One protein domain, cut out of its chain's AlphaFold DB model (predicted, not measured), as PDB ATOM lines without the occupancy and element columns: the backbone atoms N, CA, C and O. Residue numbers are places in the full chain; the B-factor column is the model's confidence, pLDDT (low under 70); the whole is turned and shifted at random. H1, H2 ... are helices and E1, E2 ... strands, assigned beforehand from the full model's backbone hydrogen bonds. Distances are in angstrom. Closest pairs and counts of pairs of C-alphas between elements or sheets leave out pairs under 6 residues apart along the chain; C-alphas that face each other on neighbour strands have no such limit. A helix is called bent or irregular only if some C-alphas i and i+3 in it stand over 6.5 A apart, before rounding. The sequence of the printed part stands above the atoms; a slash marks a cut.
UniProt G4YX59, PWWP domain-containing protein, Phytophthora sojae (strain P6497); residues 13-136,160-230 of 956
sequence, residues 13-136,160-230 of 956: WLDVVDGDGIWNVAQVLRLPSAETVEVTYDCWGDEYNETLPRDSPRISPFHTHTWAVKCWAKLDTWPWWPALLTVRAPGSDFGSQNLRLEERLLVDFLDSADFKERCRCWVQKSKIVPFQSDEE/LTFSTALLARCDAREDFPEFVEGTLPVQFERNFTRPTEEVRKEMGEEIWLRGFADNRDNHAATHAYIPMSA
ATOM      1  N   TRP A  13     112.437 135.546 200.170       96.38
ATOM      2  CA  TRP A  13     113.845 135.873 200.412       96.38
ATOM      3  C   TRP A  13     114.737 135.194 199.376       96.38
ATOM      4  O   TRP A  13     114.422 134.096 198.932       96.38
ATOM      5  N   LEU A  14     115.822 135.848 198.976       96.81
ATOM      6  CA  LEU A  14     116.698 135.456 197.871       96.81
ATOM      7  C   LEU A  14     118.153 135.796 198.187       96.81
ATOM      8  O   LEU A  14     118.418 136.737 198.935       96.81
ATOM      9  N   ASP A  15     119.079 135.099 197.537       97.56
ATOM     10  CA  ASP A  15     120.464 135.549 197.412       97.56
ATOM     11  C   ASP A  15     120.619 136.298 196.082       97.56
ATOM     12  O   ASP A  15     120.364 135.733 195.013       97.56
ATOM     13  N   VAL A  16     121.049 137.561 196.142       96.88
ATOM     14  CA  VAL A  16     121.244 138.431 194.972       96.88
ATOM     15  C   VAL A  16     122.630 139.078 195.018       96.88
ATOM     16  O   VAL A  16     123.036 139.608 196.054       96.88
ATOM     17  N   VAL A  17     123.373 139.034 193.907       95.06
ATOM     18  CA  VAL A  17     124.661 139.739 193.782       95.06
ATOM     19  C   VAL A  17     124.427 141.202 193.409       95.06
ATOM     20  O   VAL A  17     123.757 141.485 192.415       95.06
ATOM     21  N   ASP A  18     124.976 142.127 194.192       91.62
ATOM     22  CA  ASP A  18     124.829 143.573 194.008       91.62
ATOM     23  C   ASP A  18     125.727 144.139 192.888       91.62
ATOM     24  O   ASP A  18     126.587 143.458 192.324       91.62
ATOM     25  N   GLY A  19     125.523 145.418 192.556       85.44
ATOM     26  CA  GLY A  19     126.352 146.144 191.586       85.44
ATOM     27  C   GLY A  19     127.791 146.420 192.050       85.44
ATOM     28  O   GLY A  19     128.595 146.896 191.254       85.44
ATOM     29  N   ASP A  20     128.124 146.115 193.309       86.00
ATOM     30  CA  ASP A  20     129.485 146.122 193.855       86.00
ATOM     31  C   ASP A  20     130.115 144.705 193.829       86.00
ATOM     32  O   ASP A  20     131.247 144.504 194.279       86.00
ATOM     33  N   GLY A  21     129.419 143.721 193.244       90.31
ATOM     34  CA  GLY A  21     129.888 142.356 193.025       90.31
ATOM     35  C   GLY A  21     129.751 141.421 194.228       90.31
ATOM     36  O   GLY A  21     130.402 140.378 194.239       90.31
ATOM     37  N   ILE A  22     128.955 141.757 195.246       95.25
ATOM     38  CA  ILE A  22     128.818 140.986 196.494       95.25
ATOM     39  C   ILE A  22     127.450 140.293 196.554       95.25
ATOM     40  O   ILE A  22     126.422 140.920 196.318       95.25
ATOM     41  N   TRP A  23     127.411 139.007 196.920       97.19
ATOM     42  CA  TRP A  23     126.166 138.301 197.243       97.19
ATOM     43  C   TRP A  23     125.605 138.771 198.588       97.19
ATOM     44  O   TRP A  23     126.281 138.721 199.619       97.19
ATOM     45  N   ASN A  24     124.343 139.189 198.576       96.88
ATOM     46  CA  ASN A  24     123.589 139.651 199.733       96.88
ATOM     47  C   ASN A  24     122.246 138.918 199.818       96.88
ATOM     48  O   ASN A  24     121.682 138.525 198.798       96.88
ATOM     49  N   VAL A  25     121.695 138.827 201.029       97.12
ATOM     50  CA  VAL A  25     120.285 138.472 201.223       97.12
ATOM     51  C   VAL A  25     119.410 139.654 200.792       97.12
ATOM     52  O   VAL A  25     119.666 140.801 201.171       97.12
ATOM     53  N   ALA A  26     118.368 139.374 200.015       96.44
ATOM     54  CA  ALA A  26     117.378 140.337 199.552       96.44
ATOM     55  C   ALA A  26     115.953 139.770 199.662       96.44
ATOM     56  O   ALA A  26     115.759 138.558 199.723       96.44
ATOM     57  N   GLN A  27     114.947 140.643 199.665       96.06
ATOM     58  CA  GLN A  27     113.528 140.287 199.635       96.06
ATOM     59  C   GLN A  27     112.868 140.766 198.337       96.06
ATOM     60  O   GLN A  27     113.112 141.883 197.881       96.06
ATOM     61  N   VAL A  28     111.984 139.945 197.767       96.44
ATOM     62  CA  VAL A  28     111.107 140.311 196.644       96.44
ATOM     63  C   VAL A  28     110.110 141.376 197.102       96.44
ATOM     64  O   VAL A  28     109.182 141.076 197.857       96.44
ATOM     65  N   LEU A  29     110.278 142.612 196.629       92.69
ATOM     66  CA  LEU A  29     109.434 143.752 196.991       92.69
ATOM     67  C   LEU A  29     108.168 143.829 196.126       92.69
ATOM     68  O   LEU A  29     107.073 144.037 196.645       92.69
ATOM     69  N   ARG A  30     108.310 143.631 194.812       91.94
ATOM     70  CA  ARG A  30     107.198 143.498 193.857       91.94
ATOM     71  C   ARG A  30     107.642 142.735 192.611       91.94
ATOM     72  O   ARG A  30     108.821 142.453 192.416       91.94
ATOM     73  N   LEU A  31     106.676 142.410 191.761       92.06
ATOM     74  CA  LEU A  31     106.870 141.700 190.499       92.06
ATOM     75  C   LEU A  31     106.333 142.593 189.367       92.06
ATOM     76  O   LEU A  31     105.141 142.515 189.072       92.06
ATOM     77  N   PRO A  32     107.152 143.498 188.789       86.06
ATOM     78  CA  PRO A  32     106.668 144.489 187.821       86.06
ATOM     79  C   PRO A  32     106.141 143.874 186.517       86.06
ATOM     80  O   PRO A  32     105.300 144.471 185.851       86.06
ATOM     81  N   SER A  33     106.613 142.679 186.154       88.50
ATOM     82  CA  SER A  33     106.097 141.887 185.036       88.50
ATOM     83  C   SER A  33     106.189 140.382 185.334       88.50
ATOM     84  O   SER A  33     106.611 139.967 186.418       88.50
ATOM     85  N   ALA A  34     105.803 139.543 184.368       82.88
ATOM     86  CA  ALA A  34     106.034 138.096 184.428       82.88
ATOM     87  C   ALA A  34     107.530 137.721 184.346       82.88
ATOM     88  O   ALA A  34     107.926 136.685 184.870       82.88
ATOM     89  N   GLU A  35     108.349 138.572 183.725       87.94
ATOM     90  CA  GLU A  35     109.765 138.322 183.426       87.94
ATOM     91  C   GLU A  35     110.712 139.049 184.390       87.94
ATOM     92  O   GLU A  35     111.866 138.650 184.520       87.94
ATOM     93  N   THR A  36     110.241 140.078 185.105       92.50
ATOM     94  CA  THR A  36     111.055 140.858 186.051       92.50
ATOM     95  C   THR A  36     110.600 140.728 187.504       92.50
ATOM     96  O   THR A  36     109.487 140.293 187.820       92.50
ATOM     97  N   VAL A  37     111.506 141.097 188.406       95.19
ATOM     98  CA  VAL A  37     111.332 141.156 189.857       95.19
ATOM     99  C   VAL A  37     112.055 142.388 190.398       95.19
ATOM    100  O   VAL A  37     113.176 142.670 189.986       95.19
ATOM    101  N   GLU A  38     111.431 143.124 191.316       96.12
ATOM    102  CA  GLU A  38     112.103 144.179 192.080       96.12
ATOM    103  C   GLU A  38     112.485 143.638 193.459       96.12
ATOM    104  O   GLU A  38     111.642 143.075 194.167       96.12
ATOM    105  N   VAL A  39     113.750 143.813 193.840       95.69
ATOM    106  CA  VAL A  39     114.302 143.329 195.110       95.69
ATOM    107  C   VAL A  39     114.738 144.478 196.021       95.69
ATOM    108  O   VAL A  39     115.109 145.558 195.561       95.69
ATOM    109  N   THR A  40     114.707 144.230 197.331       94.56
ATOM    110  CA  THR A  40     115.248 145.118 198.366       94.56
ATOM    111  C   THR A  40     116.244 144.361 199.242       94.56
ATOM    112  O   THR A  40     115.962 143.248 199.684       94.56
ATOM    113  N   TYR A  41     117.434 144.920 199.457       92.50
ATOM    114  CA  TYR A  41     118.519 144.248 200.181       92.50
ATOM    115  C   TYR A  41     118.336 144.328 201.704       92.50
ATOM    116  O   TYR A  41     117.934 145.361 202.244       92.50
ATOM    117  N   ASP A  42     118.643 143.247 202.425       91.12
ATOM    118  CA  ASP A  42     118.264 143.129 203.835       91.12
ATOM    119  C   ASP A  42     119.010 144.107 204.758       91.12
ATOM    120  O   ASP A  42     120.235 144.082 204.881       91.12
ATOM    121  N   CYS A  43     118.251 144.985 205.420       86.56
ATOM    122  CA  CYS A  43     118.756 146.121 206.203       86.56
ATOM    123  C   CYS A  43     119.587 147.148 205.396       86.56
ATOM    124  O   CYS A  43     120.456 147.836 205.952       86.56
ATOM    125  N   TRP A  44     119.302 147.285 204.099       84.25
ATOM    126  CA  TRP A  44     119.700 148.429 203.272       84.25
ATOM    127  C   TRP A  44     118.537 149.441 203.204       84.25
ATOM    128  O   TRP A  44     117.474 149.225 203.788       84.25
ATOM    129  N   GLY A  45     118.751 150.584 202.550       72.81
ATOM    130  CA  GLY A  45     117.672 151.514 202.201       72.81
ATOM    131  C   GLY A  45     117.144 151.261 200.783       72.81
ATOM    132  O   GLY A  45     117.814 150.612 199.977       72.81
ATOM    133  N   ASP A  46     115.948 151.765 200.463       81.44
ATOM    134  CA  ASP A  46     115.311 151.549 199.152       81.44
ATOM    135  C   ASP A  46     115.959 152.347 197.995       81.44
ATOM    136  O   ASP A  46     115.627 152.133 196.826       81.44
ATOM    137  N   GLU A  47     116.959 153.192 198.287       76.25
ATOM    138  CA  GLU A  47     117.892 153.769 197.307       76.25
ATOM    139  C   GLU A  47     118.920 152.753 196.764       76.25
ATOM    140  O   GLU A  47     119.811 153.108 195.987       76.25
ATOM    141  N   TYR A  48     118.807 151.491 197.187       81.00
ATOM    142  CA  TYR A  48     119.524 150.332 196.653       81.00
ATOM    143  C   TYR A  48     118.579 149.259 196.081       81.00
ATOM    144  O   TYR A  48     119.044 148.180 195.722       81.00
ATOM    145  N   ASN A  49     117.269 149.524 195.998       90.88
ATOM    146  CA  ASN A  49     116.344 148.609 195.330       90.88
ATOM    147  C   ASN A  49     116.587 148.630 193.821       90.88
ATOM    148  O   ASN A  49     116.695 149.703 193.223       90.88
ATOM    149  N   GLU A  50     116.589 147.454 193.206       91.19
ATOM    150  CA  GLU A  50     116.778 147.284 191.766       91.19
ATOM    151  C   GLU A  50     115.741 146.323 191.176       91.19
ATOM    152  O   GLU A  50     115.209 145.452 191.868       91.19
ATOM    153  N   THR A  51     115.467 146.478 189.880       95.06
ATOM    154  CA  THR A  51     114.644 145.541 189.105       95.06
ATOM    155  C   THR A  51     115.546 144.674 188.231       95.06
ATOM    156  O   THR A  51     116.374 145.188 187.483       95.06
ATOM    157  N   LEU A  52     115.365 143.357 188.316       93.06
ATOM    158  CA  LEU A  52     116.142 142.337 187.614       93.06
ATOM    159  C   LEU A  52     115.225 141.445 186.760       93.06
ATOM    160  O   LEU A  52     114.062 141.249 187.123       93.06
ATOM    161  N   PRO A  53     115.732 140.837 185.673       94.00
ATOM    162  CA  PRO A  53     115.121 139.648 185.083       94.00
ATOM    163  C   PRO A  53     115.063 138.507 186.111       94.00
ATOM    164  O   PRO A  53     116.017 138.300 186.863       94.00
ATOM    165  N   ARG A  54     113.965 137.748 186.162       90.06
ATOM    166  CA  ARG A  54     113.776 136.637 187.120       90.06
ATOM    167  C   ARG A  54     114.698 135.446 186.861       90.06
ATOM    168  O   ARG A  54     114.997 134.691 187.778       90.06
ATOM    169  N   ASP A  55     115.114 135.273 185.614       87.38
ATOM    170  CA  ASP A  55     116.084 134.286 185.143       87.38
ATOM    171  C   ASP A  55     117.537 134.790 185.221       87.38
ATOM    172  O   ASP A  55     118.459 134.062 184.851       87.38
ATOM    173  N   SER A  56     117.758 136.019 185.710       92.12
ATOM    174  CA  SER A  56     119.082 136.633 185.774       92.12
ATOM    175  C   SER A  56     120.066 135.767 186.569       92.12
ATOM    176  O   SER A  56     119.759 135.381 187.700       92.12
ATOM    177  N   PRO A  57     121.306 135.560 186.078       91.44
ATOM    178  CA  PRO A  57     122.347 134.877 186.845       91.44
ATOM    179  C   PRO A  57     122.741 135.642 188.120       91.44
ATOM    180  O   PRO A  57     123.467 135.097 188.946       91.44
ATOM    181  N   ARG A  58     122.260 136.881 188.312       94.44
ATOM    182  CA  ARG A  58     122.413 137.635 189.561       94.44
ATOM    183  C   ARG A  58     121.518 137.135 190.702       94.44
ATOM    184  O   ARG A  58     121.703 137.607 191.818       94.44
ATOM    185  N   ILE A  59     120.567 136.230 190.446       95.44
ATOM    186  CA  ILE A  59     119.595 135.721 191.424       95.44
ATOM    187  C   ILE A  59     119.830 134.230 191.691       95.44
ATOM    188  O   ILE A  59     120.027 133.437 190.772       95.44
ATOM    189  N   SER A  60     119.743 133.835 192.959       96.00
ATOM    190  CA  SER A  60     119.775 132.440 193.408       96.00
ATOM    191  C   SER A  60     118.825 132.213 194.597       96.00
ATOM    192  O   SER A  60     118.422 133.190 195.242       96.00
ATOM    193  N   PRO A  61     118.436 130.958 194.901       96.19
ATOM    194  CA  PRO A  61     117.697 130.635 196.121       96.19
ATOM    195  C   PRO A  61     118.385 131.182 197.379       96.19
ATOM    196  O   PRO A  61     119.613 131.305 197.422       96.19
ATOM    197  N   PHE A  62     117.605 131.487 198.412       96.38
ATOM    198  CA  PHE A  62     118.115 131.964 199.697       96.38
ATOM    199  C   PHE A  62     119.205 131.034 200.264       96.38
ATOM    200  O   PHE A  62     119.021 129.816 200.304       96.38
ATOM    201  N   HIS A  63     120.321 131.614 200.717       93.75
ATOM    202  CA  HIS A  63     121.493 130.899 201.240       93.75
ATOM    203  C   HIS A  63     122.184 129.924 200.250       93.75
ATOM    204  O   HIS A  63     122.803 128.939 200.660       93.75
ATOM    205  N   THR A  64     122.134 130.203 198.941       94.81
ATOM    206  CA  THR A  64     122.970 129.505 197.935       94.81
ATOM    207  C   THR A  64     124.434 129.956 198.000       94.81
ATOM    208  O   THR A  64     125.354 129.153 197.842       94.81
ATOM    209  N   HIS A  65     124.654 131.250 198.236       95.31
ATOM    210  CA  HIS A  65     125.953 131.922 198.217       95.31
ATOM    211  C   HIS A  65     126.257 132.652 199.535       95.31
ATOM    212  O   HIS A  65     127.418 132.747 199.934       95.31
ATOM    213  N   THR A  66     125.231 133.148 200.231       96.12
ATOM    214  CA  THR A  66     125.318 133.709 201.586       96.12
ATOM    215  C   THR A  66     124.982 132.647 202.641       96.12
ATOM    216  O   THR A  66     124.469 131.578 202.318       96.12
ATOM    217  N   TRP A  67     125.315 132.887 203.913       96.44
ATOM    218  CA  TRP A  67     124.880 132.011 205.010       96.44
ATOM    219  C   TRP A  67     124.855 132.738 206.356       96.44
ATOM    220  O   TRP A  67     125.641 133.652 206.597       96.44
ATOM    221  N   ALA A  68     123.995 132.293 207.270       96.75
ATOM    222  CA  ALA A  68     123.959 132.791 208.642       96.75
ATOM    223  C   ALA A  68     124.804 131.922 209.589       96.75
ATOM    224  O   ALA A  68     124.747 130.690 209.528       96.75
ATOM    225  N   VAL A  69     125.526 132.560 210.515       95.75
ATOM    226  CA  VAL A  69     126.238 131.905 211.627       95.75
ATOM    227  C   VAL A  69     125.813 132.481 212.980       95.75
ATOM    228  O   VAL A  69     125.496 133.665 213.099       95.75
ATOM    229  N   LYS A  70     125.843 131.664 214.033       94.69
ATOM    230  CA  LYS A  70     125.576 132.098 215.410       94.69
ATOM    231  C   LYS A  70     126.765 132.907 215.941       94.69
ATOM    232  O   LYS A  70     127.917 132.474 215.868       94.69
ATOM    233  N   CYS A  71     126.502 134.078 216.518       93.56
ATOM    234  CA  CYS A  71     127.530 134.956 217.082       93.56
ATOM    235  C   CYS A  71     127.122 135.579 218.430       93.56
ATOM    236  O   CYS A  71     125.964 135.532 218.850       93.56
ATOM    237  N   TRP A  72     128.091 136.197 219.107       91.44
ATOM    238  CA  TRP A  72     127.827 137.258 220.077       91.44
ATOM    239  C   TRP A  72     128.156 138.603 219.425       91.44
ATOM    240  O   TRP A  72     129.256 138.772 218.901       91.44
ATOM    241  N   ALA A  73     127.250 139.578 219.507       92.25
ATOM    242  CA  ALA A  73     127.441 140.920 218.948       92.25
ATOM    243  C   ALA A  73     127.189 142.024 219.988       92.25
ATOM    244  O   ALA A  73     126.505 141.798 220.989       92.25
ATOM    245  N   LYS A  74     127.740 143.227 219.771       87.38
ATOM    246  CA  LYS A  74     127.613 144.363 220.701       87.38
ATOM    247  C   LYS A  74     127.358 145.702 219.995       87.38
ATOM    248  O   LYS A  74     128.188 146.180 219.225       87.38
ATOM    249  N   LEU A  75     126.273 146.375 220.387       83.88
ATOM    250  CA  LEU A  75     126.043 147.807 220.133       83.88
ATOM    251  C   LEU A  75     126.519 148.650 221.325       83.88
ATOM    252  O   LEU A  75     126.615 148.154 222.444       83.88
ATOM    253  N   ASP A  76     126.781 149.942 221.125       75.69
ATOM    254  CA  ASP A  76     127.397 150.786 222.165       75.69
ATOM    255  C   ASP A  76     126.497 151.029 223.392       75.69
ATOM    256  O   ASP A  76     126.997 151.220 224.499       75.69
ATOM    257  N   THR A  77     125.172 150.958 223.222       75.25
ATOM    258  CA  THR A  77     124.181 151.044 224.310       75.25
ATOM    259  C   THR A  77     123.712 149.681 224.833       75.25
ATOM    260  O   THR A  77     122.966 149.633 225.813       75.25
ATOM    261  N   TRP A  78     124.138 148.575 224.215       74.25
ATOM    262  CA  TRP A  78     123.750 147.213 224.590       74.25
ATOM    263  C   TRP A  78     124.930 146.465 225.231       74.25
ATOM    264  O   TRP A  78     126.100 146.772 224.989       74.25
ATOM    265  N   PRO A  79     124.672 145.459 226.083       80.75
ATOM    266  CA  PRO A  79     125.696 144.471 226.380       80.75
ATOM    267  C   PRO A  79     125.942 143.587 225.147       80.75
ATOM    268  O   PRO A  79     125.170 143.615 224.192       80.75
ATOM    269  N   TRP A  80     126.980 142.753 225.201       84.69
ATOM    270  CA  TRP A  80     127.087 141.629 224.273       84.69
ATOM    271  C   TRP A  80     125.827 140.757 224.339       84.69
ATOM    272  O   TRP A  80     125.309 140.493 225.432       84.69
ATOM    273  N   TRP A  81     125.352 140.338 223.171       88.44
ATOM    274  CA  TRP A  81     124.034 139.751 222.965       88.44
ATOM    275  C   TRP A  81     124.108 138.538 222.018       88.44
ATOM    276  O   TRP A  81     124.926 138.585 221.094       88.44
ATOM    277  N   PRO A  82     123.315 137.465 222.222       91.44
ATOM    278  CA  PRO A  82     123.259 136.329 221.301       91.44
ATOM    279  C   PRO A  82     122.569 136.761 220.007       91.44
ATOM    280  O   PRO A  82     121.473 137.315 220.062       91.44
ATOM    281  N   ALA A  83     123.201 136.525 218.863       94.75
ATOM    282  CA  ALA A  83     122.771 137.080 217.586       94.75
ATOM    283  C   ALA A  83     123.089 136.140 216.412       94.75
ATOM    284  O   ALA A  83     123.886 135.206 216.539       94.75
ATOM    285  N   LEU A  84     122.496 136.414 215.252       96.56
ATOM    286  CA  LEU A  84     122.889 135.830 213.971       96.56
ATOM    287  C   LEU A  84     123.716 136.837 213.177       96.56
ATOM    288  O   LEU A  84     123.369 138.012 213.111       96.56
ATOM    289  N   LEU A  85     124.795 136.358 212.570       96.75
ATOM    290  CA  LEU A  85     125.643 137.078 211.629       96.75
ATOM    291  C   LEU A  85     125.343 136.557 210.220       96.75
ATOM    292  O   LEU A  85     125.560 135.374 209.963       96.75
ATOM    293  N   THR A  86     124.912 137.428 209.307       96.62
ATOM    294  CA  THR A  86     124.807 137.102 207.877       96.62
ATOM    295  C   THR A  86     126.170 137.295 207.213       96.62
ATOM    296  O   THR A  86     126.703 138.407 207.157       96.62
ATOM    297  N   VAL A  87     126.748 136.204 206.714       96.69
ATOM    298  CA  VAL A  87     128.032 136.176 206.012       96.69
ATOM    299  C   VAL A  87     127.787 136.281 204.509       96.69
ATOM    300  O   VAL A  87     126.952 135.572 203.947       96.69
ATOM    301  N   ARG A  88     128.528 137.183 203.863       96.31
ATOM    302  CA  ARG A  88     128.432 137.476 202.429       96.31
ATOM    303  C   ARG A  88     129.584 136.841 201.661       96.31
ATOM    304  O   ARG A  88     130.691 136.724 202.190       96.31
ATOM    305  N   ALA A  89     129.332 136.488 200.406       95.94
ATOM    306  CA  ALA A  89     130.333 135.945 199.494       95.94
ATOM    307  C   ALA A  89     130.581 136.904 198.317       95.94
ATOM    308  O   ALA A  89     129.653 137.581 197.876       95.94
ATOM    309  N   PRO A  90     131.806 136.979 197.778       97.12
ATOM    310  CA  PRO A  90     132.071 137.737 196.562       97.12
ATOM    311  C   PRO A  90     131.553 136.978 195.333       97.12
ATOM    312  O   PRO A  90     131.857 135.800 195.161       97.12
ATOM    313  N   GLY A  91     130.810 137.659 194.465       94.44
ATOM    314  CA  GLY A  91     130.391 137.173 193.146       94.44
ATOM    315  C   GLY A  91     131.393 137.462 192.020       94.44
ATOM    316  O   GLY A  91     131.195 137.015 190.896       94.44
ATOM    317  N   SER A  92     132.455 138.218 192.308       92.88
ATOM    318  CA  SER A  92     133.520 138.596 191.369       92.88
ATOM    319  C   SER A  92     134.784 139.032 192.119       92.88
ATOM    320  O   SER A  92     134.729 139.305 193.320       92.88
ATOM    321  N   ASP A  93     135.911 139.188 191.416       90.12
ATOM    322  CA  ASP A  93     137.132 139.789 191.981       90.12
ATOM    323  C   ASP A  93     136.896 141.198 192.548       90.12
ATOM    324  O   ASP A  93     137.486 141.573 193.564       90.12
ATOM    325  N   PHE A  94     135.991 141.965 191.932       88.19
ATOM    326  CA  PHE A  94     135.583 143.280 192.428       88.19
ATOM    327  C   PHE A  94     134.830 143.161 193.761       88.19
ATOM    328  O   PHE A  94     135.162 143.854 194.721       88.19
ATOM    329  N   GLY A  95     133.911 142.196 193.871       90.56
ATOM    330  CA  GLY A  95     133.266 141.841 195.136       90.56
ATOM    331  C   GLY A  95     134.262 141.412 196.216       90.56
ATOM    332  O   GLY A  95     134.113 141.794 197.377       90.56
ATOM    333  N   SER A  96     135.314 140.675 195.848       94.44
ATOM    334  CA  SER A  96     136.385 140.281 196.775       94.44
ATOM    335  C   SER A  96     137.148 141.494 197.312       94.44
ATOM    336  O   SER A  96     137.429 141.556 198.509       94.44
ATOM    337  N   GLN A  97     137.443 142.484 196.466       89.12
ATOM    338  CA  GLN A  97     138.060 143.750 196.884       89.12
ATOM    339  C   GLN A  97     137.110 144.576 197.767       89.12
ATOM    340  O   GLN A  97     137.506 145.038 198.835       89.12
ATOM    341  N   ASN A  98     135.835 144.691 197.395       88.75
ATOM    342  CA  ASN A  98     134.846 145.445 198.170       88.75
ATOM    343  C   ASN A  98     134.555 144.811 199.546       88.75
ATOM    344  O   ASN A  98     134.349 145.535 200.521       88.75
ATOM    345  N   LEU A  99     134.621 143.478 199.674       91.81
ATOM    346  CA  LEU A  99     134.585 142.800 200.976       91.81
ATOM    347  C   LEU A  99     135.857 143.034 201.805       91.81
ATOM    348  O   LEU A  99     135.749 143.143 203.023       91.81
ATOM    349  N   ARG A 100     137.044 143.169 201.194       92.81
ATOM    350  CA  ARG A 100     138.278 143.559 201.914       92.81
ATOM    351  C   ARG A 100     138.216 144.988 202.468       92.81
ATOM    352  O   ARG A 100     138.814 145.257 203.504       92.81
ATOM    353  N   LEU A 101     137.471 145.883 201.817       86.88
ATOM    354  CA  LEU A 101     137.332 147.289 202.222       86.88
ATOM    355  C   LEU A 101     136.208 147.558 203.242       86.88
ATOM    356  O   LEU A 101     136.235 148.592 203.909       86.88
ATOM    357  N   GLU A 102     135.222 146.668 203.387       89.75
ATOM    358  CA  GLU A 102     134.162 146.815 204.395       89.75
ATOM    359  C   GLU A 102     134.562 146.166 205.732       89.75
ATOM    360  O   GLU A 102     134.907 144.987 205.793       89.75
ATOM    361  N   GLU A 103     134.454 146.928 206.824       91.06
ATOM    362  CA  GLU A 103     134.767 146.503 208.198       91.06
ATOM    363  C   GLU A 103     133.543 145.999 208.986       91.06
ATOM    364  O   GLU A 103     133.669 145.595 210.149       91.06
ATOM    365  N   ARG A 104     132.338 146.093 208.419       93.69
ATOM    366  CA  ARG A 104     131.065 145.864 209.114       93.69
ATOM    367  C   ARG A 104     130.300 144.690 208.525       93.69
ATOM    368  O   ARG A 104     130.244 144.490 207.317       93.69
ATOM    369  N   LEU A 105     129.644 143.953 209.406       93.75
ATOM    370  CA  LEU A 105     128.838 142.785 209.088       93.75
ATOM    371  C   LEU A 105     127.375 143.026 209.474       93.75
ATOM    372  O   LEU A 105     127.091 143.817 210.377       93.75
ATOM    373  N   LEU A 106     126.456 142.337 208.802       94.94
ATOM    374  CA  LEU A 106     125.022 142.402 209.077       94.94
ATOM    375  C   LEU A 106     124.650 141.431 210.209       94.94
ATOM    376  O   LEU A 106     125.025 140.259 210.172       94.94
ATOM    377  N   VAL A 107     123.931 141.927 211.220       95.62
ATOM    378  CA  VAL A 107     123.611 141.187 212.449       95.62
ATOM    379  C   VAL A 107     122.126 141.310 212.815       95.62
ATOM    380  O   VAL A 107     121.621 142.426 212.921       95.62
ATOM    381  N   ASP A 108     121.462 140.181 213.090       95.62
ATOM    382  CA  ASP A 108     120.132 140.079 213.722       95.62
ATOM    383  C   ASP A 108     120.285 139.754 215.219       95.62
ATOM    384  O   ASP A 108     120.812 138.703 215.585       95.62
ATOM    385  N   PHE A 109     119.820 140.649 216.095       93.19
ATOM    386  CA  PHE A 109     119.985 140.542 217.548       93.19
ATOM    387  C   PHE A 109     118.956 139.644 218.261       93.19
ATOM    388  O   PHE A 109     119.039 139.508 219.480       93.19
ATOM    389  N   LEU A 110     117.998 139.012 217.567       91.56
ATOM    390  CA  LEU A 110     117.055 138.051 218.180       91.56
ATOM    391  C   LEU A 110     116.330 138.591 219.436       91.56
ATOM    392  O   LEU A 110     116.037 137.850 220.377       91.56
ATOM    393  N   ASP A 111     116.083 139.897 219.507       88.56
ATOM    394  CA  ASP A 111     115.552 140.595 220.683       88.56
ATOM    395  C   ASP A 111     114.013 140.631 220.735       88.56
ATOM    396  O   ASP A 111     113.439 140.881 221.798       88.56
ATOM    397  N   SER A 112     113.354 140.288 219.624       88.94
ATOM    398  CA  SER A 112     111.902 140.127 219.488       88.94
ATOM    399  C   SER A 112     111.511 138.755 218.920       88.94
ATOM    400  O   SER A 112     112.259 138.129 218.163       88.94
ATOM    401  N   ALA A 113     110.308 138.290 219.275       87.00
ATOM    402  CA  ALA A 113     109.687 137.102 218.685       87.00
ATOM    403  C   ALA A 113     109.213 137.362 217.248       87.00
ATOM    404  O   ALA A 113     109.333 136.480 216.398       87.00
ATOM    405  N   ASP A 114     108.702 138.569 216.986       87.62
ATOM    406  CA  ASP A 114     108.393 139.032 215.638       87.62
ATOM    407  C   ASP A 114     109.691 139.481 214.966       87.62
ATOM    408  O   ASP A 114     110.387 140.364 215.466       87.62
ATOM    409  N   PHE A 115     110.006 138.859 213.831       90.75
ATOM    410  CA  PHE A 115     111.180 139.150 213.016       90.75
ATOM    411  C   PHE A 115     111.227 140.601 212.508       90.75
ATOM    412  O   PHE A 115     112.314 141.166 212.383       90.75
ATOM    413  N   LYS A 116     110.070 141.227 212.250       85.69
ATOM    414  CA  LYS A 116     109.988 142.622 211.781       85.69
ATOM    415  C   LYS A 116     110.409 143.627 212.849       85.69
ATOM    416  O   LYS A 116     110.991 144.653 212.524       85.69
ATOM    417  N   GLU A 117     110.148 143.299 214.113       86.31
ATOM    418  CA  GLU A 117     110.418 144.149 215.278       86.31
ATOM    419  C   GLU A 117     111.817 143.917 215.882       86.31
ATOM    420  O   GLU A 117     112.128 144.454 216.946       86.31
ATOM    421  N   ARG A 118     112.662 143.088 215.253       89.12
ATOM    422  CA  ARG A 118     114.029 142.834 215.733       89.12
ATOM    423  C   ARG A 118     114.980 143.967 215.382       89.12
ATOM    424  O   ARG A 118     114.936 144.536 214.290       89.12
ATOM    425  N   CYS A 119     115.939 144.216 216.265       88.31
ATOM    426  CA  CYS A 119     117.108 145.014 215.939       88.31
ATOM    427  C   CYS A 119     118.002 144.234 214.958       88.31
ATOM    428  O   CYS A 119     118.706 143.301 215.345       88.31
ATOM    429  N   ARG A 120     117.972 144.618 213.678       91.94
ATOM    430  CA  ARG A 120     118.801 144.035 212.612       91.94
ATOM    431  C   ARG A 120     119.588 145.158 211.932       91.94
ATOM    432  O   ARG A 120     118.993 146.145 211.501       91.94
ATOM    433  N   CYS A 121     120.925 145.109 211.964       89.44
ATOM    434  CA  CYS A 121     121.766 146.236 211.531       89.44
ATOM    435  C   CYS A 121     123.242 145.887 211.271       89.44
ATOM    436  O   CYS A 121     123.732 144.822 211.640       89.44
ATOM    437  N   TRP A 122     123.964 146.840 210.671       91.62
ATOM    438  CA  TRP A 122     125.408 146.769 210.430       91.62
ATOM    439  C   TRP A 122     126.222 147.050 211.698       91.62
ATOM    440  O   TRP A 122     126.072 148.105 212.323       91.62
ATOM    441  N   VAL A 123     127.131 146.139 212.042       91.12
ATOM    442  CA  VAL A 123     127.982 146.171 213.243       91.12
ATOM    443  C   VAL A 123     129.444 145.967 212.836       91.12
ATOM    444  O   VAL A 123     129.741 145.122 211.999       91.12
ATOM    445  N   GLN A 124     130.379 146.730 213.415       91.44
ATOM    446  CA  GLN A 124     131.816 146.546 213.153       91.44
ATOM    447  C   GLN A 124     132.269 145.125 213.522       91.44
ATOM    448  O   GLN A 124     131.941 144.643 214.606       91.44
ATOM    449  N   LYS A 125     133.093 144.496 212.674       92.44
ATOM    450  CA  LYS A 125     133.694 143.162 212.871       92.44
ATOM    451  C   LYS A 125     134.355 143.007 214.246       92.44
ATOM    452  O   LYS A 125     134.207 141.976 214.887       92.44
ATOM    453  N   SER A 126     135.002 144.059 214.753       89.06
ATOM    454  CA  SER A 126     135.622 144.109 216.090       89.06
ATOM    455  C   SER A 126     134.638 144.069 217.276       89.06
ATOM    456  O   SER A 126     135.060 143.908 218.421       89.06
ATOM    457  N   LYS A 127     133.329 144.209 217.027       91.38
ATOM    458  CA  LYS A 127     132.236 144.109 218.012       91.38
ATOM    459  C   LYS A 127     131.401 142.828 217.834       91.38
ATOM    460  O   LYS A 127     130.274 142.766 218.329       91.38
ATOM    461  N   ILE A 128     131.943 141.822 217.140       92.81
ATOM    462  CA  ILE A 128     131.338 140.502 216.909       92.81
ATOM    463  C   ILE A 128     132.374 139.421 217.254       92.81
ATOM    464  O   ILE A 128     133.551 139.569 216.938       92.81
ATOM    465  N   VAL A 129     131.951 138.336 217.908       89.81
ATOM    466  CA  VAL A 129     132.787 137.153 218.198       89.81
ATOM    467  C   VAL A 129     131.990 135.851 217.988       89.81
ATOM    468  O   VAL A 129     130.754 135.894 218.034       89.81
ATOM    469  N   PRO A 130     132.649 134.689 217.785       88.69
ATOM    470  CA  PRO A 130     131.976 133.394 217.656       88.69
ATOM    471  C   PRO A 130     131.007 133.095 218.806       88.69
ATOM    472  O   PRO A 130     131.306 133.392 219.968       88.69
ATOM    473  N   PHE A 131     129.862 132.464 218.513       83.88
ATOM    474  CA  PHE A 131     128.958 132.001 219.566       83.88
ATOM    475  C   PHE A 131     129.518 130.757 220.258       83.88
ATOM    476  O   PHE A 131     129.298 129.627 219.840       83.88
ATOM    477  N   GLN A 132     130.249 130.983 221.345       73.00
ATOM    478  CA  GLN A 132     130.688 129.927 222.249       73.00
ATOM    479  C   GLN A 132     129.707 129.801 223.421       73.00
ATOM    480  O   GLN A 132     129.239 130.804 223.971       73.00
ATOM    481  N   SER A 133     129.439 128.557 223.824       56.62
ATOM    482  CA  SER A 133     128.684 128.186 225.031       56.62
ATOM    483  C   SER A 133     129.386 128.561 226.339       56.62
ATOM    484  O   SER A 133     128.782 128.507 227.413       56.62
ATOM    485  N   ASP A 134     130.675 128.874 226.255       53.31
ATOM    486  CA  ASP A 134     131.598 128.614 227.344       53.31
ATOM    487  C   ASP A 134     131.643 129.700 228.413       53.31
ATOM    488  O   ASP A 134     131.441 130.904 228.209       53.31
ATOM    489  N   GLU A 135     131.983 129.244 229.616       51.56
ATOM    490  CA  GLU A 135     132.119 130.103 230.779       51.56
ATOM    491  C   GLU A 135     133.268 131.115 230.624       51.56
ATOM    492  O   GLU A 135     133.297 132.125 231.320       51.56
ATOM    493  N   GLU A 136     134.175 130.909 229.668       54.09
ATOM    494  CA  GLU A 136     135.236 131.857 229.323       54.09
ATOM    495  C   GLU A 136     134.674 133.160 228.736       54.09
ATOM    496  O   GLU A 136     134.970 134.248 229.241       54.09
ATOM    497  N   LEU A 160     117.775 138.112 227.843       81.12
ATOM    498  CA  LEU A 160     118.915 137.285 227.435       81.12
ATOM    499  C   LEU A 160     118.526 135.803 227.294       81.12
ATOM    500  O   LEU A 160     118.852 135.182 226.288       81.12
ATOM    501  N   THR A 161     117.788 135.242 228.259       82.75
ATOM    502  CA  THR A 161     117.262 133.866 228.168       82.75
ATOM    503  C   THR A 161     116.344 133.687 226.956       82.75
ATOM    504  O   THR A 161     116.395 132.648 226.303       82.75
ATOM    505  N   PHE A 162     115.529 134.695 226.637       87.56
ATOM    506  CA  PHE A 162     114.647 134.694 225.473       87.56
ATOM    507  C   PHE A 162     115.429 134.669 224.147       87.56
ATOM    508  O   PHE A 162     115.195 133.775 223.335       87.56
ATOM    509  N   SER A 163     116.405 135.562 223.952       88.44
ATOM    510  CA  SER A 163     117.228 135.580 222.731       88.44
ATOM    511  C   SER A 163     118.069 134.310 222.577       88.44
ATOM    512  O   SER A 163     118.161 133.774 221.478       88.44
ATOM    513  N   THR A 164     118.590 133.738 223.670       87.94
ATOM    514  CA  THR A 164     119.244 132.416 223.637       87.94
ATOM    515  C   THR A 164     118.273 131.296 223.237       87.94
ATOM    516  O   THR A 164     118.664 130.380 222.517       87.94
ATOM    517  N   ALA A 165     117.003 131.355 223.655       88.44
ATOM    518  CA  ALA A 165     115.987 130.371 223.270       88.44
ATOM    519  C   ALA A 165     115.527 130.507 221.804       88.44
ATOM    520  O   ALA A 165     115.129 129.508 221.205       88.44
ATOM    521  N   LEU A 166     115.606 131.705 221.210       92.06
ATOM    522  CA  LEU A 166     115.481 131.882 219.758       92.06
ATOM    523  C   LEU A 166     116.721 131.351 219.027       92.06
ATOM    524  O   LEU A 166     116.576 130.572 218.093       92.06
ATOM    525  N   LEU A 167     117.928 131.687 219.489       91.88
ATOM    526  CA  LEU A 167     119.189 131.248 218.875       91.88
ATOM    527  C   LEU A 167     119.336 129.714 218.860       91.88
ATOM    528  O   LEU A 167     119.834 129.141 217.896       91.88
ATOM    529  N   ALA A 168     118.832 129.036 219.897       89.56
ATOM    530  CA  ALA A 168     118.763 127.575 219.980       89.56
ATOM    531  C   ALA A 168     117.723 126.932 219.033       89.56
ATOM    532  O   ALA A 168     117.712 125.712 218.887       89.56
ATOM    533  N   ARG A 169     116.848 127.729 218.407       92.62
ATOM    534  CA  ARG A 169     115.873 127.305 217.385       92.62
ATOM    535  C   ARG A 169     116.283 127.686 215.958       92.62
ATOM    536  O   ARG A 169     115.580 127.302 215.033       92.62
ATOM    537  N   CYS A 170     117.362 128.451 215.794       92.88
ATOM    538  CA  CYS A 170     117.897 128.847 214.493       92.88
ATOM    539  C   CYS A 170     118.699 127.686 213.887       92.88
ATOM    540  O   CYS A 170     119.579 127.144 214.565       92.88
ATOM    541  N   ASP A 171     118.448 127.345 212.619       93.06
ATOM    542  CA  ASP A 171     119.261 126.364 211.869       93.06
ATOM    543  C   ASP A 171     120.636 126.899 211.426       93.06
ATOM    544  O   ASP A 171     121.479 126.135 210.956       93.06
ATOM    545  N   ALA A 172     120.876 128.198 211.640       92.88
ATOM    546  CA  ALA A 172     122.124 128.885 211.351       92.88
ATOM    547  C   ALA A 172     123.362 128.139 211.884       92.88
ATOM    548  O   ALA A 172     123.350 127.517 212.950       92.88
ATOM    549  N   ARG A 173     124.463 128.258 211.144       92.69
ATOM    550  CA  ARG A 173     125.710 127.522 211.372       92.69
ATOM    551  C   ARG A 173     126.430 127.914 212.663       92.69
ATOM    552  O   ARG A 173     126.281 129.028 213.164       92.69
ATOM    553  N   GLU A 174     127.258 127.009 213.179       87.81
ATOM    554  CA  GLU A 174     128.087 127.242 214.379       87.81
ATOM    555  C   GLU A 174     129.586 127.381 214.038       87.81
ATOM    556  O   GLU A 174     130.365 127.903 214.836       87.81
ATOM    557  N   ASP A 175     129.978 127.016 212.812       87.19
ATOM    558  CA  ASP A 175     131.244 127.364 212.163       87.19
ATOM    559  C   ASP A 175     131.314 128.869 211.846       87.19
ATOM    560  O   ASP A 175     131.044 129.327 210.736       87.19
ATOM    561  N   PHE A 176     131.687 129.669 212.848       90.44
ATOM    562  CA  PHE A 176     131.984 131.088 212.650       90.44
ATOM    563  C   PHE A 176     133.236 131.249 211.757       90.44
ATOM    564  O   PHE A 176     134.284 130.689 212.091       90.44
ATOM    565  N   PRO A 177     133.172 132.011 210.649       90.69
ATOM    566  CA  PRO A 177     134.247 132.064 209.667       90.69
ATOM    567  C   PRO A 177     135.427 132.925 210.128       90.69
ATOM    568  O   PRO A 177     135.266 133.962 210.778       90.69
ATOM    569  N   GLU A 178     136.624 132.540 209.693       92.62
ATOM    570  CA  GLU A 178     137.769 133.446 209.662       92.62
ATOM    571  C   GLU A 178     137.678 134.372 208.436       92.62
ATOM    572  O   GLU A 178     137.149 134.003 207.384       92.62
ATOM    573  N   PHE A 179     138.211 135.587 208.570       93.75
ATOM    574  CA  PHE A 179     138.128 136.652 207.567       93.75
ATOM    575  C   PHE A 179     139.517 137.251 207.315       93.75
ATOM    576  O   PHE A 179     140.108 137.771 208.265       93.75
ATOM    577  N   VAL A 180     139.987 137.240 206.062       90.19
ATOM    578  CA  VAL A 180     141.352 137.653 205.666       90.19
ATOM    579  C   VAL A 180     141.614 139.118 206.026       90.19
ATOM    580  O   VAL A 180     142.491 139.452 206.813       90.19
ATOM    581  N   GLU A 181     140.803 139.992 205.444       90.38
ATOM    582  CA  GLU A 181     140.911 141.445 205.451       90.38
ATOM    583  C   GLU A 181     139.486 141.977 205.254       90.38
ATOM    584  O   GLU A 181     138.661 141.301 204.627       90.38
ATOM    585  N   GLY A 182     139.157 143.112 205.880       93.19
ATOM    586  CA  GLY A 182     137.773 143.582 205.987       93.19
ATOM    587  C   GLY A 182     136.837 142.462 206.441       93.19
ATOM    588  O   GLY A 182     137.034 141.855 207.498       93.19
ATOM    589  N   THR A 183     135.860 142.145 205.603       95.12
ATOM    590  CA  THR A 183     134.827 141.121 205.786       95.12
ATOM    591  C   THR A 183     134.857 140.018 204.721       95.12
ATOM    592  O   THR A 183     133.896 139.261 204.611       95.12
ATOM    593  N   LEU A 184     135.970 139.848 203.990       96.19
ATOM    594  CA  LEU A 184     136.173 138.733 203.051       96.19
ATOM    595  C   LEU A 184     136.464 137.410 203.802       96.19
ATOM    596  O   LEU A 184     137.495 137.329 204.480       96.19
ATOM    597  N   PRO A 185     135.619 136.361 203.697       95.94
ATOM    598  CA  PRO A 185     135.872 135.068 204.343       95.94
ATOM    599  C   PRO A 185     137.102 134.352 203.759       95.94
ATOM    600  O   PRO A 185     137.316 134.384 202.549       95.94
ATOM    601  N   VAL A 186     137.882 133.648 204.589       94.75
ATOM    602  CA  VAL A 186     139.159 133.003 204.187       94.75
ATOM    603  C   VAL A 186     139.014 132.004 203.032       94.75
ATOM    604  O   VAL A 186     139.896 131.925 202.181       94.75
ATOM    605  N   GLN A 187     137.880 131.304 202.924       92.62
ATOM    606  CA  GLN A 187     137.599 130.400 201.796       92.62
ATOM    607  C   GLN A 187     137.572 131.102 200.421       92.62
ATOM    608  O   GLN A 187     137.710 130.440 199.394       92.62
ATOM    609  N   PHE A 188     137.431 132.432 200.406       94.62
ATOM    610  CA  PHE A 188     137.442 133.289 199.222       94.62
ATOM    611  C   PHE A 188     138.711 134.168 199.132       94.62
ATOM    612  O   PHE A 188     138.715 135.179 198.438       94.62
ATOM    613  N   GLU A 189     139.815 133.810 199.812       91.19
ATOM    614  CA  GLU A 189     141.083 134.572 199.752       91.19
ATOM    615  C   GLU A 189     141.584 134.771 198.308       91.19
ATOM    616  O   GLU A 189     142.118 135.837 197.988       91.19
ATOM    617  N   ARG A 190     141.424 133.734 197.470       88.81
ATOM    618  CA  ARG A 190     142.043 133.593 196.133       88.81
ATOM    619  C   ARG A 190     141.056 133.382 194.983       88.81
ATOM    620  O   ARG A 190     141.479 133.409 193.837       88.81
ATOM    621  N   ASN A 191     139.787 133.124 195.296       89.31
ATOM    622  CA  ASN A 191     138.715 132.801 194.354       89.31
ATOM    623  C   ASN A 191     137.421 133.467 194.840       89.31
ATOM    624  O   ASN A 191     137.211 133.566 196.048       89.31
ATOM    625  N   PHE A 192     136.526 133.828 193.924       90.75
ATOM    626  CA  PHE A 192     135.147 134.220 194.240       90.75
ATOM    627  C   PHE A 192     134.165 133.044 194.031       90.75
ATOM    628  O   PHE A 192     134.594 131.919 193.760       90.75
ATOM    629  N   THR A 193     132.854 133.245 194.221       92.62
ATOM    630  CA  THR A 193     131.857 132.182 193.979       92.62
ATOM    631  C   THR A 193     131.844 131.747 192.517       92.62
ATOM    632  O   THR A 193     131.946 132.582 191.620       92.62
ATOM    633  N   ARG A 194     131.624 130.453 192.269       90.38
ATOM    634  CA  ARG A 194     131.393 129.937 190.911       90.38
ATOM    635  C   ARG A 194     130.151 130.582 190.271       90.38
ATOM    636  O   ARG A 194     129.241 130.965 191.006       90.38
ATOM    637  N   PRO A 195     130.078 130.672 188.930       89.81
ATOM    638  CA  PRO A 195     128.893 131.162 188.234       89.81
ATOM    639  C   PRO A 195     127.617 130.415 188.637       89.81
ATOM    640  O   PRO A 195     127.591 129.187 188.715       89.81
ATOM    641  N   THR A 196     126.529 131.163 188.807       91.00
ATOM    642  CA  THR A 196     125.200 130.670 189.208       91.00
ATOM    643  C   THR A 196     124.685 129.525 188.328       91.00
ATOM    644  O   THR A 196     124.025 128.612 188.819       91.00
ATOM    645  N   GLU A 197     125.029 129.523 187.035       89.50
ATOM    646  CA  GLU A 197     124.687 128.446 186.095       89.50
ATOM    647  C   GLU A 197     125.408 127.122 186.414       89.50
ATOM    648  O   GLU A 197     124.797 126.057 186.324       89.50
ATOM    649  N   GLU A 198     126.674 127.164 186.847       92.00
ATOM    650  CA  GLU A 198     127.404 125.965 187.288       92.00
ATOM    651  C   GLU A 198     126.789 125.387 188.564       92.00
ATOM    652  O   GLU A 198     126.584 124.178 188.655       92.00
ATOM    653  N   VAL A 199     126.446 126.254 189.523       92.12
ATOM    654  CA  VAL A 199     125.820 125.858 190.795       92.12
ATOM    655  C   VAL A 199     124.439 125.240 190.549       92.12
ATOM    656  O   VAL A 199     124.170 124.139 191.029       92.12
ATOM    657  N   ARG A 200     123.600 125.871 189.714       92.44
ATOM    658  CA  ARG A 200     122.308 125.329 189.250       92.44
ATOM    659  C   ARG A 200     122.461 123.960 188.585       92.44
ATOM    660  O   ARG A 200     121.681 123.049 188.856       92.44
ATOM    661  N   LYS A 201     123.475 123.800 187.731       91.94
ATOM    662  CA  LYS A 201     123.757 122.552 187.008       91.94
ATOM    663  C   LYS A 201     124.258 121.427 187.918       91.94
ATOM    664  O   LYS A 201     123.951 120.271 187.646       91.94
ATOM    665  N   GLU A 202     125.000 121.747 188.977       92.38
ATOM    666  CA  GLU A 202     125.450 120.778 189.987       92.38
ATOM    667  C   GLU A 202     124.323 120.373 190.947       92.38
ATOM    668  O   GLU A 202     124.155 119.187 191.220       92.38
ATOM    669  N   MET A 203     123.517 121.333 191.417       91.44
ATOM    670  CA  MET A 203     122.348 121.064 192.267       91.44
ATOM    671  C   MET A 203     121.244 120.299 191.526       91.44
ATOM    672  O   MET A 203     120.508 119.526 192.135       91.44
ATOM    673  N   GLY A 204     121.121 120.515 190.216       92.06
ATOM    674  CA  GLY A 204     120.037 119.987 189.401       92.06
ATOM    675  C   GLY A 204     118.768 120.840 189.494       92.06
ATOM    676  O   GLY A 204     118.424 121.398 190.536       92.06
ATOM    677  N   GLU A 205     118.050 120.917 188.374       89.25
ATOM    678  CA  GLU A 205     116.930 121.846 188.173       89.25
ATOM    679  C   GLU A 205     115.794 121.678 189.201       89.25
ATOM    680  O   GLU A 205     115.217 122.665 189.650       89.25
ATOM    681  N   GLU A 206     115.501 120.446 189.633       87.94
ATOM    682  CA  GLU A 206     114.465 120.183 190.644       87.94
ATOM    683  C   GLU A 206     114.826 120.786 192.012       87.94
ATOM    684  O   GLU A 206     113.982 121.412 192.653       87.94
ATOM    685  N   ILE A 207     116.078 120.628 192.459       90.12
ATOM    686  CA  ILE A 207     116.542 121.157 193.750       90.12
ATOM    687  C   ILE A 207     116.672 122.681 193.671       90.12
ATOM    688  O   ILE A 207     116.291 123.375 194.611       90.12
ATOM    689  N   TRP A 208     117.130 123.204 192.530       91.69
ATOM    690  CA  TRP A 208     117.196 124.639 192.256       91.69
ATOM    691  C   TRP A 208     115.822 125.316 192.371       91.69
ATOM    692  O   TRP A 208     115.658 126.265 193.138       91.69
ATOM    693  N   LEU A 209     114.810 124.794 191.668       90.69
ATOM    694  CA  LEU A 209     113.447 125.334 191.694       90.69
ATOM    695  C   LEU A 209     112.744 125.100 193.041       90.69
ATOM    696  O   LEU A 209     112.033 125.985 193.514       90.69
ATOM    697  N   ARG A 210     112.985 123.961 193.710       89.44
ATOM    698  CA  ARG A 210     112.496 123.718 195.079       89.44
ATOM    699  C   ARG A 210     113.081 124.720 196.077       89.44
ATOM    700  O   ARG A 210     112.338 125.236 196.903       89.44
ATOM    701  N   GLY A 211     114.362 125.071 195.941       91.62
ATOM    702  CA  GLY A 211     114.997 126.124 196.735       91.62
ATOM    703  C   GLY A 211     114.231 127.449 196.670       91.62
ATOM    704  O   GLY A 211     114.006 128.068 197.708       91.62
ATOM    705  N   PHE A 212     113.748 127.842 195.484       93.50
ATOM    706  CA  PHE A 212     112.910 129.036 195.341       93.50
ATOM    707  C   PHE A 212     111.549 128.919 196.048       93.50
ATOM    708  O   PHE A 212     111.117 129.873 196.697       93.50
ATOM    709  N   ALA A 213     110.887 127.764 195.958       89.62
ATOM    710  CA  ALA A 213     109.600 127.531 196.619       89.62
ATOM    711  C   ALA A 213     109.712 127.538 198.158       89.62
ATOM    712  O   ALA A 213     108.840 128.075 198.847       89.62
ATOM    713  N   ASP A 214     110.808 126.992 198.691       92.75
ATOM    714  CA  ASP A 214     111.040 126.836 200.131       92.75
ATOM    715  C   ASP A 214     111.679 128.082 200.786       92.75
ATOM    716  O   ASP A 214     111.731 128.173 202.014       92.75
ATOM    717  N   ASN A 215     112.105 129.086 200.000       94.50
ATOM    718  CA  ASN A 215     112.763 130.335 200.431       94.50
ATOM    719  C   ASN A 215     112.224 130.940 201.746       94.50
ATOM    720  O   ASN A 215     112.999 131.300 202.633       94.50
ATOM    721  N   ARG A 216     110.894 131.074 201.890       92.75
ATOM    722  CA  ARG A 216     110.275 131.667 203.097       92.75
ATOM    723  C   ARG A 216     110.405 130.785 204.327       92.75
ATOM    724  O   ARG A 216     110.594 131.313 205.421       92.75
ATOM    725  N   ASP A 217     110.234 129.482 204.148       93.38
ATOM    726  CA  ASP A 217     110.235 128.509 205.234       93.38
ATOM    727  C   ASP A 217     111.693 128.253 205.684       93.38
ATOM    728  O   ASP A 217     111.961 128.253 206.886       93.38
ATOM    729  N   ASN A 218     112.653 128.235 204.746       94.00
ATOM    730  CA  ASN A 218     114.102 128.236 205.006       94.00
ATOM    731  C   ASN A 218     114.553 129.490 205.779       94.00
ATOM    732  O   ASN A 218     115.120 129.387 206.865       94.00
ATOM    733  N   HIS A 219     114.239 130.694 205.285       95.69
ATOM    734  CA  HIS A 219     114.587 131.941 205.977       95.69
ATOM    735  C   HIS A 219     113.921 132.042 207.366       95.69
ATOM    736  O   HIS A 219     114.525 132.531 208.327       95.69
ATOM    737  N   ALA A 220     112.690 131.540 207.518       94.06
ATOM    738  CA  ALA A 220     112.012 131.491 208.812       94.06
ATOM    739  C   ALA A 220     112.633 130.487 209.798       94.06
ATOM    740  O   ALA A 220     112.612 130.751 211.003       94.06
ATOM    741  N   ALA A 221     113.207 129.381 209.317       94.44
ATOM    742  CA  ALA A 221     113.951 128.423 210.131       94.44
ATOM    743  C   ALA A 221     115.326 128.979 210.552       94.44
ATOM    744  O   ALA A 221     115.640 128.983 211.748       94.44
ATOM    745  N   THR A 222     116.070 129.598 209.629       95.25
ATOM    746  CA  THR A 222     117.312 130.332 209.920       95.25
ATOM    747  C   THR A 222     117.115 131.397 210.990       95.25
ATOM    748  O   THR A 222     117.860 131.417 211.967       95.25
ATOM    749  N   HIS A 223     116.099 132.254 210.860       94.19
ATOM    750  CA  HIS A 223     115.835 133.332 211.818       94.19
ATOM    751  C   HIS A 223     114.835 132.943 212.929       94.19
ATOM    752  O   HIS A 223     114.390 133.812 213.683       94.19
ATOM    753  N   ALA A 224     114.470 131.665 213.065       93.88
ATOM    754  CA  ALA A 224     113.570 131.129 214.094       93.88
ATOM    755  C   ALA A 224     112.262 131.929 214.331       93.88
ATOM    756  O   ALA A 224     111.895 132.211 215.478       93.88
ATOM    757  N   TYR A 225     111.539 132.287 213.265       93.00
ATOM    758  CA  TYR A 225     110.204 132.909 213.337       93.00
ATOM    759  C   TYR A 225     109.138 132.066 212.607       93.00
ATOM    760  O   TYR A 225     109.393 130.925 212.231       93.00
ATOM    761  N   ILE A 226     107.907 132.575 212.481       86.44
ATOM    762  CA  ILE A 226     106.814 131.919 211.739       86.44
ATOM    763  C   ILE A 226     106.434 132.812 210.546       86.44
ATOM    764  O   ILE A 226     106.080 133.972 210.770       86.44
ATOM    765  N   PRO A 227     106.483 132.328 209.292       76.50
ATOM    766  CA  PRO A 227     106.115 133.137 208.137       76.50
ATOM    767  C   PRO A 227     104.593 133.336 208.079       76.50
ATOM    768  O   PRO A 227     103.818 132.415 208.349       76.50
ATOM    769  N   MET A 228     104.147 134.537 207.686       60.31
ATOM    770  CA  MET A 228     102.731 134.964 207.750       60.31
ATOM    771  C   MET A 228     101.774 134.234 206.771       60.31
ATOM    772  O   MET A 228     100.641 134.661 206.568       60.31
ATOM    773  N   SER A 229     102.212 133.139 206.148       53.34
ATOM    774  CA  SER A 229     101.413 132.225 205.320       53.34
ATOM    775  C   SER A 229     100.908 130.992 206.090       53.34
ATOM    776  O   SER A 229      99.923 130.369 205.682       53.34
ATOM    777  N   ALA A 230     101.555 130.627 207.206       40.25
ATOM    778  CA  ALA A 230     101.371 129.333 207.867       40.25
ATOM    779  C   ALA A 230      99.956 129.100 208.440       40.25
ATOM    780  O   ALA A 230      99.477 127.964 208.466       40.25
TER     781      ALA A 230
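This is residues 13 to 136 and 160 to 230 of the 956 residues of the protein "PWWP domain-containing protein" of Phytophthora sojae (strain P6497) (UniProt G4YX59). Two small sheets of five strands, each strongly twisted and curled like a partly rolled, open barrel, sit next to each other as two lobes, E1 to E5 in one and E6 to E10 in the other. The long helix H4 packs across E1 and E5 of the first lobe and reaches the second with its last residues; H1 packs on one end of E2, H2 covers E7, and H3 sits by E5. The printed part has 195 residues with ten named strands and four named helices, in the order E1 E2 E3 E4 E5 E6 E7 H1 E8 E9 E10 H2 H3 H4; both sheets are antiparallel, in the orders E4 E3 E2 E1 E5 and E9 E8 E7 E6 E10. The class is mixed, helices and strands, with under half of the residues, 97, in named elements. The whole is compact, with a radius of gyration of the C-alphas of 16.6 A and spans of 50 by 42 by 33 A.

Find C-alpha 13 at (113.845, 135.873, 200.412), where E1 begins, residues 13 to 17. E2, residues 22 to 30, is 21.9 A long and bends by 64 degrees at residue 25. E3 is residues 36 to 41, 16.3 A, E4 is 50 to 53 and E5 is 59 to 61. Look next at C-alpha 67 at (124.880, 132.011, 205.010), the first of E6, residues 67 to 73, 16.7 A; E7 is residues 81 to 87, 17.8 A. H1 holds residues 93 to 101, 12.7 A, E8 104 to 108, 13.2 A, E9 120 to 124, 13.3 A, and E10 128 to 130. Beyond the cut come H2, residues 160 to 167, H3, 196 to 203, and H4, 205 to 222, 23.3 A, ending at C-alpha 222 at (117.312, 130.332, 209.920).

E1 E2 E3 E4 form a meander, each strand the antiparallel neighbour of the one before. Look for N 14 and O 26, 2.8 A, between E1 and E2; N 27 and O 40, 2.8 A, between E2 and E3; N 52 and O 37, 2.8 A, between E3 and E4; and N 60 and O 15, 2.9 A, between E5 and E1. The edge strands E4 and E5 are only just apart, their closest C-alphas at 8.4 A. H4 is on this sheet at a height over the sheet of 5.8 A, over E1 and across the strands, at 79 degrees to E1 on the local plane; the closest C-alphas of H4 and E1 are those of Trp 13 and Asn 215, 5.6 A, and the closest of H4 and E5 are those of Pro 61 and Phe 212, 5.1 A. H4 is irregular, C-alphas 213 and 216 being 7.7 A apart, with a kink of 67 degrees near residue 216. H1 only grazes the sheet, with C-alphas of Ile 22 and Gly 95 closest at 4.7 A. H3 only grazes it too, with residues 196 to 200. H3 and H4 are close but not clearly touching, about perpendicular at 86 degrees, with C-alphas of Arg 200 and Trp 208 closest at 6.0 A. E2 and E7 are near each other, with 5 pairs of C-alphas within 10 A, and residues 22 to 23 of E2 pair antiparallel with residues 89 to 90. In the second sheet find N 71 and O 83, 2.8 A, between E6 and E7; N 84 and O 108, 2.9 A, between E7 and E8; N 105 and O 123, 2.8 A, between E8 and E9; and N 72 and O 129, 2.9 A, between E6 and E10. H2 lies over E7 and along the strands, at 3 degrees on the local plane, with C-alphas of Pro 82 and Thr 164 closest at 6.1 A. H4 is only just on this sheet, with 5 pairs of C-alphas within 10 A, and only grazes it with residues 219 to 222. Every O i to N i+4 pair is within hydrogen-bond range in H1, H2 and H3, and 12 of 14 in H4.

The two C-alphas farthest apart are those of Ser 33 and Glu 136, 54.0 A. Residues 137 to 159 are not printed, and C-alphas 136 and 160 stand 17.3 A apart across the cut. The long links are E8 to E9 and H2 to H3, the latter residues 168 to 195 with no named element. Mean pLDDT of the printed part is 89.7; residues 133 to 136 and 228 to 230 are under 70.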